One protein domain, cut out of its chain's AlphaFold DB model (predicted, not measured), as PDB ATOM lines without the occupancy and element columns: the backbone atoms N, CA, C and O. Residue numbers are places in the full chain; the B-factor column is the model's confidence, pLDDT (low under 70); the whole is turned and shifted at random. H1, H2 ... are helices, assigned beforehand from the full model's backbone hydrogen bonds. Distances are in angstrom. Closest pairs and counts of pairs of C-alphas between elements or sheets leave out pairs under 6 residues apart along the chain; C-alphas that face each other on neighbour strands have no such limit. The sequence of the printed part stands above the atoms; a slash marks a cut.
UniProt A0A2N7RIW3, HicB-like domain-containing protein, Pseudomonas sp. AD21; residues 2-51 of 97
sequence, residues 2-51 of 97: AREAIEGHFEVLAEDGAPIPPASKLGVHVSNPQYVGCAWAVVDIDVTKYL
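Overview. This is residues 2 to 51 of the 97 residues of the protein "HicB-like domain-containing protein" of Pseudomonas sp. AD21 (UniProt A0A2N7RIW3). The chain makes one long open loop: it leaves the end of H1, runs out along the length of the model to the short helix H2, turns there, and comes back as an extended stretch to the short helix H3, near H1 again. H1 and H3 lie toward one end, and residues 31 to 37 stick out at the other. The printed part has 50 residues with three named helices, H1, H2 and H3 in that order, and no named strand; the class is all helix, though 23 of the 50 residues are in named elements, under half. The whole is loose, with a radius of gyration of the C-alphas of 13.0 A, and its outline is a rod spanning 36 by 17 by 15 A.

Along the chain. H1 holds residues 2 to 15 and is 20.3 A from first to last C-alpha, beginning at C-alpha 2 (-54.109, -3.415, 49.192). H2 holds residues 26 to 30, with C-alpha 26 at (-38.474, -2.924, 45.731). H3 holds residues 47 to 50 and ends at C-alpha 50 (-50.137, -17.039, 59.159).

Arrangement. H1 and H3 only just touch, with 3 pairs of C-alphas within 8 A; H1 does so with residues 10 to 14 alone. Their closest C-alphas, those of Ala 14 and Tyr 50, are 5.5 A apart. H2 touches no helix: H1 and H2 are apart, and so are H2 and H3. In H1 and H2 every O i to N i+4 pair is within hydrogen-bond range; H3, with 4 residues, is too short for such a pair, and its one O i to N i+3 pair is within range.

Size, cuts and confidence. The two C-alphas farthest apart, those of Gly 17 and Gly 37, are 36.6 A apart. The printed part has no cut. The link from H1 to H2 is short, with 10 residues, and that from H2 to H3 is long, with 16, residues 31 to 46. Of these, residues 31 to 37 stand free. The mean pLDDT of the printed part is 89.9, and no printed residue is under 70.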
ATOM      1  N   ALA A   2     -55.345  -2.642  49.447       91.31
ATOM      2  CA  ALA A   2     -54.109  -3.415  49.192       91.31
ATOM      3  C   ALA A   2     -53.669  -4.304  50.372       91.31
ATOM      4  O   ALA A   2     -53.415  -5.485  50.179       91.31
ATOM      5  N   ARG A   3     -53.634  -3.750  51.595       93.19
ATOM      6  CA  ARG A   3     -53.328  -4.511  52.821       93.19
ATOM      7  C   ARG A   3     -54.292  -5.685  53.007       93.19
ATOM      8  O   ARG A   3     -53.845  -6.815  53.087       93.19
ATOM      9  N   GLU A   4     -55.594  -5.404  52.992       93.12
ATOM     10  CA  GLU A   4     -56.656  -6.410  53.160       93.12
ATOM     11  C   GLU A   4     -56.581  -7.529  52.113       93.12
ATOM     12  O   GLU A   4     -56.760  -8.691  52.452       93.12
ATOM     13  N   ALA A   5     -56.281  -7.206  50.850       95.38
ATOM     14  CA  ALA A   5     -56.139  -8.216  49.802       95.38
ATOM     15  C   ALA A   5     -54.937  -9.143  50.042       95.38
ATOM     16  O   ALA A   5     -55.034 -10.345  49.805       95.38
ATOM     17  N   ILE A   6     -53.812  -8.600  50.523       94.44
ATOM     18  CA  ILE A   6     -52.636  -9.409  50.864       94.44
ATOM     19  C   ILE A   6     -52.928 -10.272  52.098       94.44
ATOM     20  O   ILE A   6     -52.646 -11.466  52.079       94.44
ATOM     21  N   GLU A   7     -53.524  -9.687  53.139       93.06
ATOM     22  CA  GLU A   7     -53.897 -10.398  54.366       93.06
ATOM     23  C   GLU A   7     -54.877 -11.545  54.063       93.06
ATOM     24  O   GLU A   7     -54.617 -12.674  54.468       93.06
ATOM     25  N   GLY A   8     -55.919 -11.307  53.258       93.75
ATOM     26  CA  GLY A   8     -56.864 -12.349  52.841       93.75
ATOM     27  C   GLY A   8     -56.229 -13.441  51.973       93.75
ATOM     28  O   GLY A   8     -56.569 -14.613  52.103       93.75
ATOM     29  N   HIS A   9     -55.257 -13.105  51.118       94.50
ATOM     30  CA  HIS A   9     -54.507 -14.129  50.385       94.50
ATOM     31  C   HIS A   9     -53.659 -15.000  51.323       94.50
ATOM     32  O   HIS A   9     -53.598 -16.215  51.145       94.50
ATOM     33  N   PHE A  10     -53.024 -14.395  52.329       93.75
ATOM     34  CA  PHE A  10     -52.239 -15.130  53.320       93.75
ATOM     35  C   PHE A  10     -53.104 -16.030  54.204       93.75
ATOM     36  O   PHE A  10     -52.641 -17.108  54.569       93.75
ATOM     37  N   GLU A  11     -54.347 -15.643  54.498       91.38
ATOM     38  CA  GLU A  11     -55.317 -16.516  55.174       91.38
ATOM     39  C   GLU A  11     -55.574 -17.789  54.363       91.38
ATOM     40  O   GLU A  11     -55.391 -18.882  54.893       91.38
ATOM     41  N   VAL A  12     -55.873 -17.661  53.065       93.50
ATOM     42  CA  VAL A  12     -56.087 -18.818  52.174       93.50
ATOM     43  C   VAL A  12     -54.846 -19.714  52.114       93.50
ATOM     44  O   VAL A  12     -54.951 -20.929  52.259       93.50
ATOM     45  N   LEU A  13     -53.652 -19.131  51.957       92.00
ATOM     46  CA  LEU A  13     -52.409 -19.914  51.937       92.00
ATOM     47  C   LEU A  13     -52.181 -20.664  53.256       92.00
ATOM     48  O   LEU A  13     -51.754 -21.817  53.237       92.00
ATOM     49  N   ALA A  14     -52.472 -20.028  54.392       88.62
ATOM     50  CA  ALA A  14     -52.333 -20.652  55.700       88.62
ATOM     51  C   ALA A  14     -53.340 -21.796  55.908       88.62
ATOM     52  O   ALA A  14     -52.968 -22.828  56.469       88.62
ATOM     53  N   GLU A  15     -54.584 -21.634  55.446       88.31
ATOM     54  CA  GLU A  15     -55.615 -22.683  55.470       88.31
ATOM     55  C   GLU A  15     -55.214 -23.899  54.627       88.31
ATOM     56  O   GLU A  15     -55.365 -25.038  55.076       88.31
ATOM     57  N   ASP A  16     -54.612 -23.661  53.462       89.81
ATOM     58  CA  ASP A  16     -54.122 -24.706  52.556       89.81
ATOM     59  C   ASP A  16     -52.780 -25.325  53.002       89.81
ATOM     60  O   ASP A  16     -52.267 -26.247  52.362       89.81
ATOM     61  N   GLY A  17     -52.174 -24.828  54.089       85.25
ATOM     62  CA  GLY A  17     -50.844 -25.247  54.545       85.25
ATOM     63  C   GLY A  17     -49.716 -24.885  53.567       85.25
ATOM     64  O   GLY A  17     -48.629 -25.468  53.624       85.25
ATOM     65  N   ALA A  18     -49.971 -23.945  52.660       87.25
ATOM     66  CA  ALA A  18     -49.012 -23.446  51.692       87.25
ATOM     67  C   ALA A  18     -48.061 -22.415  52.337       87.25
ATOM     68  O   ALA A  18     -48.433 -21.698  53.268       87.25
ATOM     69  N   PRO A  19     -46.810 -22.312  51.857       84.38
ATOM     70  CA  PRO A  19     -45.857 -21.351  52.395       84.38
ATOM     71  C   PRO A  19     -46.259 -19.911  52.055       84.38
ATOM     72  O   PRO A  19     -46.632 -19.604  50.922       84.38
ATOM     73  N   ILE A  20     -46.099 -19.004  53.022       87.94
ATOM     74  CA  ILE A  20     -46.254 -17.566  52.786       87.94
ATOM     75  C   ILE A  20     -45.060 -17.062  51.960       87.94
ATOM     76  O   ILE A  20     -43.911 -17.267  52.373       87.94
ATOM     77  N   PRO A  21     -45.292 -16.413  50.804       87.94
ATOM     78  CA  PRO A  21     -44.212 -15.978  49.929       87.94
ATOM     79  C   PRO A  21     -43.365 -14.874  50.583       87.94
ATOM     80  O   PRO A  21     -43.909 -13.985  51.245       87.94
ATOM     81  N   PRO A  22     -42.034 -14.884  50.388       84.06
ATOM     82  CA  PRO A  22     -41.160 -13.851  50.924       84.06
ATOM     83  C   PRO A  22     -41.354 -12.519  50.193       84.06
ATOM     84  O   PRO A  22     -41.635 -12.468  48.993       84.06
ATOM     85  N   ALA A  23     -41.136 -11.418  50.911       88.38
ATOM     86  CA  ALA A  23     -41.152 -10.091  50.313       88.38
ATOM     87  C   ALA A  23     -39.969  -9.912  49.345       88.38
ATOM     88  O   ALA A  23     -38.811 -10.157  49.686       88.38
ATOM     89  N   SER A  24     -40.260  -9.437  48.134       87.81
ATOM     90  CA  SER A  24     -39.234  -9.081  47.152       87.81
ATOM     91  C   SER A  24     -38.675  -7.681  47.411       87.81
ATOM     92  O   SER A  24     -39.355  -6.794  47.929       87.81
ATOM     93  N   LYS A  25     -37.419  -7.450  47.015       89.50
ATOM     94  CA  LYS A  25     -36.816  -6.111  47.081       89.50
ATOM     95  C   LYS A  25     -37.536  -5.173  46.115       89.50
ATOM     96  O   LYS A  25     -37.715  -5.513  44.949       89.50
ATOM     97  N   LEU A  26     -37.813  -3.944  46.556       89.69
ATOM     98  CA  LEU A  26     -38.474  -2.924  45.731       89.69
ATOM     99  C   LEU A  26     -37.789  -2.721  44.365       89.69
ATOM    100  O   LEU A  26     -38.462  -2.611  43.344       89.69
ATOM    101  N   GLY A  27     -36.451  -2.737  44.330       89.44
ATOM    102  CA  GLY A  27     -35.672  -2.546  43.100       89.44
ATOM    103  C   GLY A  27     -35.961  -3.568  41.992       89.44
ATOM    104  O   GLY A  27     -35.856  -3.222  40.816       89.44
ATOM    105  N   VAL A  28     -36.380  -4.791  42.343       90.56
ATOM    106  CA  VAL A  28     -36.781  -5.820  41.364       90.56
ATOM    107  C   VAL A  28     -38.011  -5.363  40.583       90.56
ATOM    108  O   VAL A  28     -38.096  -5.574  39.379       90.56
ATOM    109  N   HIS A  29     -38.946  -4.687  41.250       90.88
ATOM    110  CA  HIS A  29     -40.167  -4.221  40.611       90.88
ATOM    111  C   HIS A  29     -39.974  -2.876  39.899       90.88
ATOM    112  O   HIS A  29     -40.465  -2.706  38.787       90.88
ATOM    113  N   VAL A  30     -39.194  -1.956  40.480       91.81
ATOM    114  CA  VAL A  30     -38.871  -0.651  39.866       91.81
ATOM    115  C   VAL A  30     -38.148  -0.810  38.524       91.81
ATOM    116  O   VAL A  30     -38.374  -0.026  37.608       91.81
ATOM    117  N   SER A  31     -37.281  -1.816  38.398       91.38
ATOM    118  CA  SER A  31     -36.525  -2.081  37.165       91.38
ATOM    119  C   SER A  31     -37.308  -2.863  36.103       91.38
ATOM    120  O   SER A  31     -36.801  -3.050  34.998       91.38
ATOM    121  N   ASN A  32     -38.535  -3.307  36.397       93.56
ATOM    122  CA  ASN A  32     -39.345  -4.078  35.460       93.56
ATOM    123  C   ASN A  32     -40.024  -3.150  34.425       93.56
ATOM    124  O   ASN A  32     -40.842  -2.307  34.810       93.56
ATOM    125  N   PRO A  33     -39.776  -3.339  33.110       94.75
ATOM    126  CA  PRO A  33     -40.392  -2.534  32.052       94.75
ATOM    127  C   PRO A  33     -41.927  -2.538  32.053       94.75
ATOM    128  O   PRO A  33     -42.538  -1.590  31.567       94.75
ATOM    129  N   GLN A  34     -42.565  -3.577  32.605       95.75
ATOM    130  CA  GLN A  34     -44.027  -3.675  32.688       95.75
ATOM    131  C   GLN A  34     -44.659  -2.650  33.640       95.75
ATOM    132  O   GLN A  34     -45.853  -2.384  33.528       95.75
ATOM    133  N   TYR A  35     -43.883  -2.072  34.563       93.56
ATOM    134  CA  TYR A  35     -44.374  -1.153  35.598       93.56
ATOM    135  C   TYR A  35     -43.835   0.278  35.432       93.56
ATOM    136  O   TYR A  35     -43.818   1.067  36.381       93.56
ATOM    137  N   VAL A  36     -43.369   0.634  34.230       93.31
ATOM    138  CA  VAL A  36     -42.860   1.981  33.932       93.31
ATOM    139  C   VAL A  36     -43.968   3.020  34.107       93.31
ATOM    140  O   VAL A  36     -45.065   2.879  33.574       93.31
ATOM    141  N   GLY A  37     -43.664   4.088  34.848       92.31
ATOM    142  CA  GLY A  37     -44.607   5.176  35.133       92.31
ATOM    143  C   GLY A  37     -45.551   4.913  36.312       92.31
ATOM    144  O   GLY A  37     -46.327   5.800  36.665       92.31
ATOM    145  N   CYS A  38     -45.481   3.743  36.954       93.62
ATOM    146  CA  CYS A  38     -46.249   3.459  38.165       93.62
ATOM    147  C   CYS A  38     -45.648   4.135  39.409       93.62
ATOM    148  O   CYS A  38     -44.434   4.314  39.527       93.62
ATOM    149  N   ALA A  39     -46.513   4.455  40.375       92.06
ATOM    150  CA  ALA A  39     -46.106   4.836  41.724       92.06
ATOM    151  C   ALA A  39     -45.926   3.589  42.603       92.06
ATOM    152  O   ALA A  39     -46.689   2.629  42.493       92.06
ATOM    153  N   TRP A  40     -44.941   3.629  43.500       91.50
ATOM    154  CA  TRP A  40     -44.625   2.526  44.406       91.50
ATOM    155  C   TRP A  40     -45.036   2.845  45.840       91.50
ATOM    156  O   TRP A  40     -44.855   3.966  46.315       91.50
ATOM    157  N   ALA A  41     -45.532   1.830  46.541       90.88
ATOM    158  CA  ALA A  41     -45.795   1.863  47.972       90.88
ATOM    159  C   ALA A  41     -45.327   0.548  48.604       90.88
ATOM    160  O   ALA A  41     -45.320  -0.495  47.950       90.88
ATOM    161  N   VAL A  42     -44.947   0.603  49.878       91.62
ATOM    162  CA  VAL A  42     -44.597  -0.575  50.678       91.62
ATOM    163  C   VAL A  42     -45.689  -0.774  51.717       91.62
ATOM    164  O   VAL A  42     -46.107   0.182  52.372       91.62
ATOM    165  N   VAL A  43     -46.163  -2.010  51.856       90.62
ATOM    166  CA  VAL A  43     -47.142  -2.388  52.875       90.62
ATOM    167  C   VAL A  43     -46.452  -3.302  53.872       90.62
ATOM    168  O   VAL A  43     -45.947  -4.355  53.496       90.62
ATOM    169  N   ASP A  44     -46.433  -2.883  55.133       89.56
ATOM    170  CA  ASP A  44     -45.870  -3.670  56.224       89.56
ATOM    171  C   ASP A  44     -46.916  -4.645  56.788       89.56
ATOM    172  O   ASP A  44     -47.994  -4.222  57.232       89.56
ATOM    173  N   ILE A  45     -46.617  -5.944  56.731       86.88
ATOM    174  CA  ILE A  45     -47.514  -7.033  57.130       86.88
ATOM    175  C   ILE A  45     -46.768  -7.991  58.053       86.88
ATOM    176  O   ILE A  45     -45.741  -8.564  57.698       86.88
ATOM    177  N   ASP A  46     -47.355  -8.213  59.228       83.44
ATOM    178  CA  ASP A  46     -46.895  -9.207  60.191       83.44
ATOM    179  C   ASP A  46     -47.298 -10.614  59.721       83.44
ATOM    180  O   ASP A  46     -48.411 -11.080  59.983       83.44
ATOM    181  N   VAL A  47     -46.385 -11.288  59.017       85.75
ATOM    182  CA  VAL A  47     -46.613 -12.634  58.468       85.75
ATOM    183  C   VAL A  47     -46.702 -13.723  59.538       85.75
ATOM    184  O   VAL A  47     -47.176 -14.822  59.257       85.75
ATOM    185  N   THR A  48     -46.275 -13.443  60.777       79.25
ATOM    186  CA  THR A  48     -46.198 -14.459  61.840       79.25
ATOM    187  C   THR A  48     -47.563 -15.034  62.212       79.25
ATOM    188  O   THR A  48     -47.654 -16.186  62.634       79.25
ATOM    189  N   LYS A  49     -48.634 -14.268  61.979       79.69
ATOM    190  CA  LYS A  49     -50.033 -14.675  62.186       79.69
ATOM    191  C   LYS A  49     -50.459 -15.854  61.307       79.69
ATOM    192  O   LYS A  49     -51.381 -16.573  61.676       79.69
ATOM    193  N   TYR A  50     -49.784 -16.050  60.178       84.81
ATOM    194  CA  TYR A  50     -50.137 -17.039  59.159       84.81
ATOM    195  C   TYR A  50     -49.257 -18.295  59.213       84.81
ATOM    196  O   TYR A  50     -49.446 -19.218  58.433       84.81
ATOM    197  N   LEU A  51     -48.312 -18.378  60.158       77.50
ATOM    198  CA  LEU A  51     -47.394 -19.520  60.306       77.50
ATOM    199  C   LEU A  51     -48.019 -20.719  61.044       77.50
ATOM    200  O   LEU A  51     -47.314 -21.622  61.499       77.50
TER     201      LEU A  51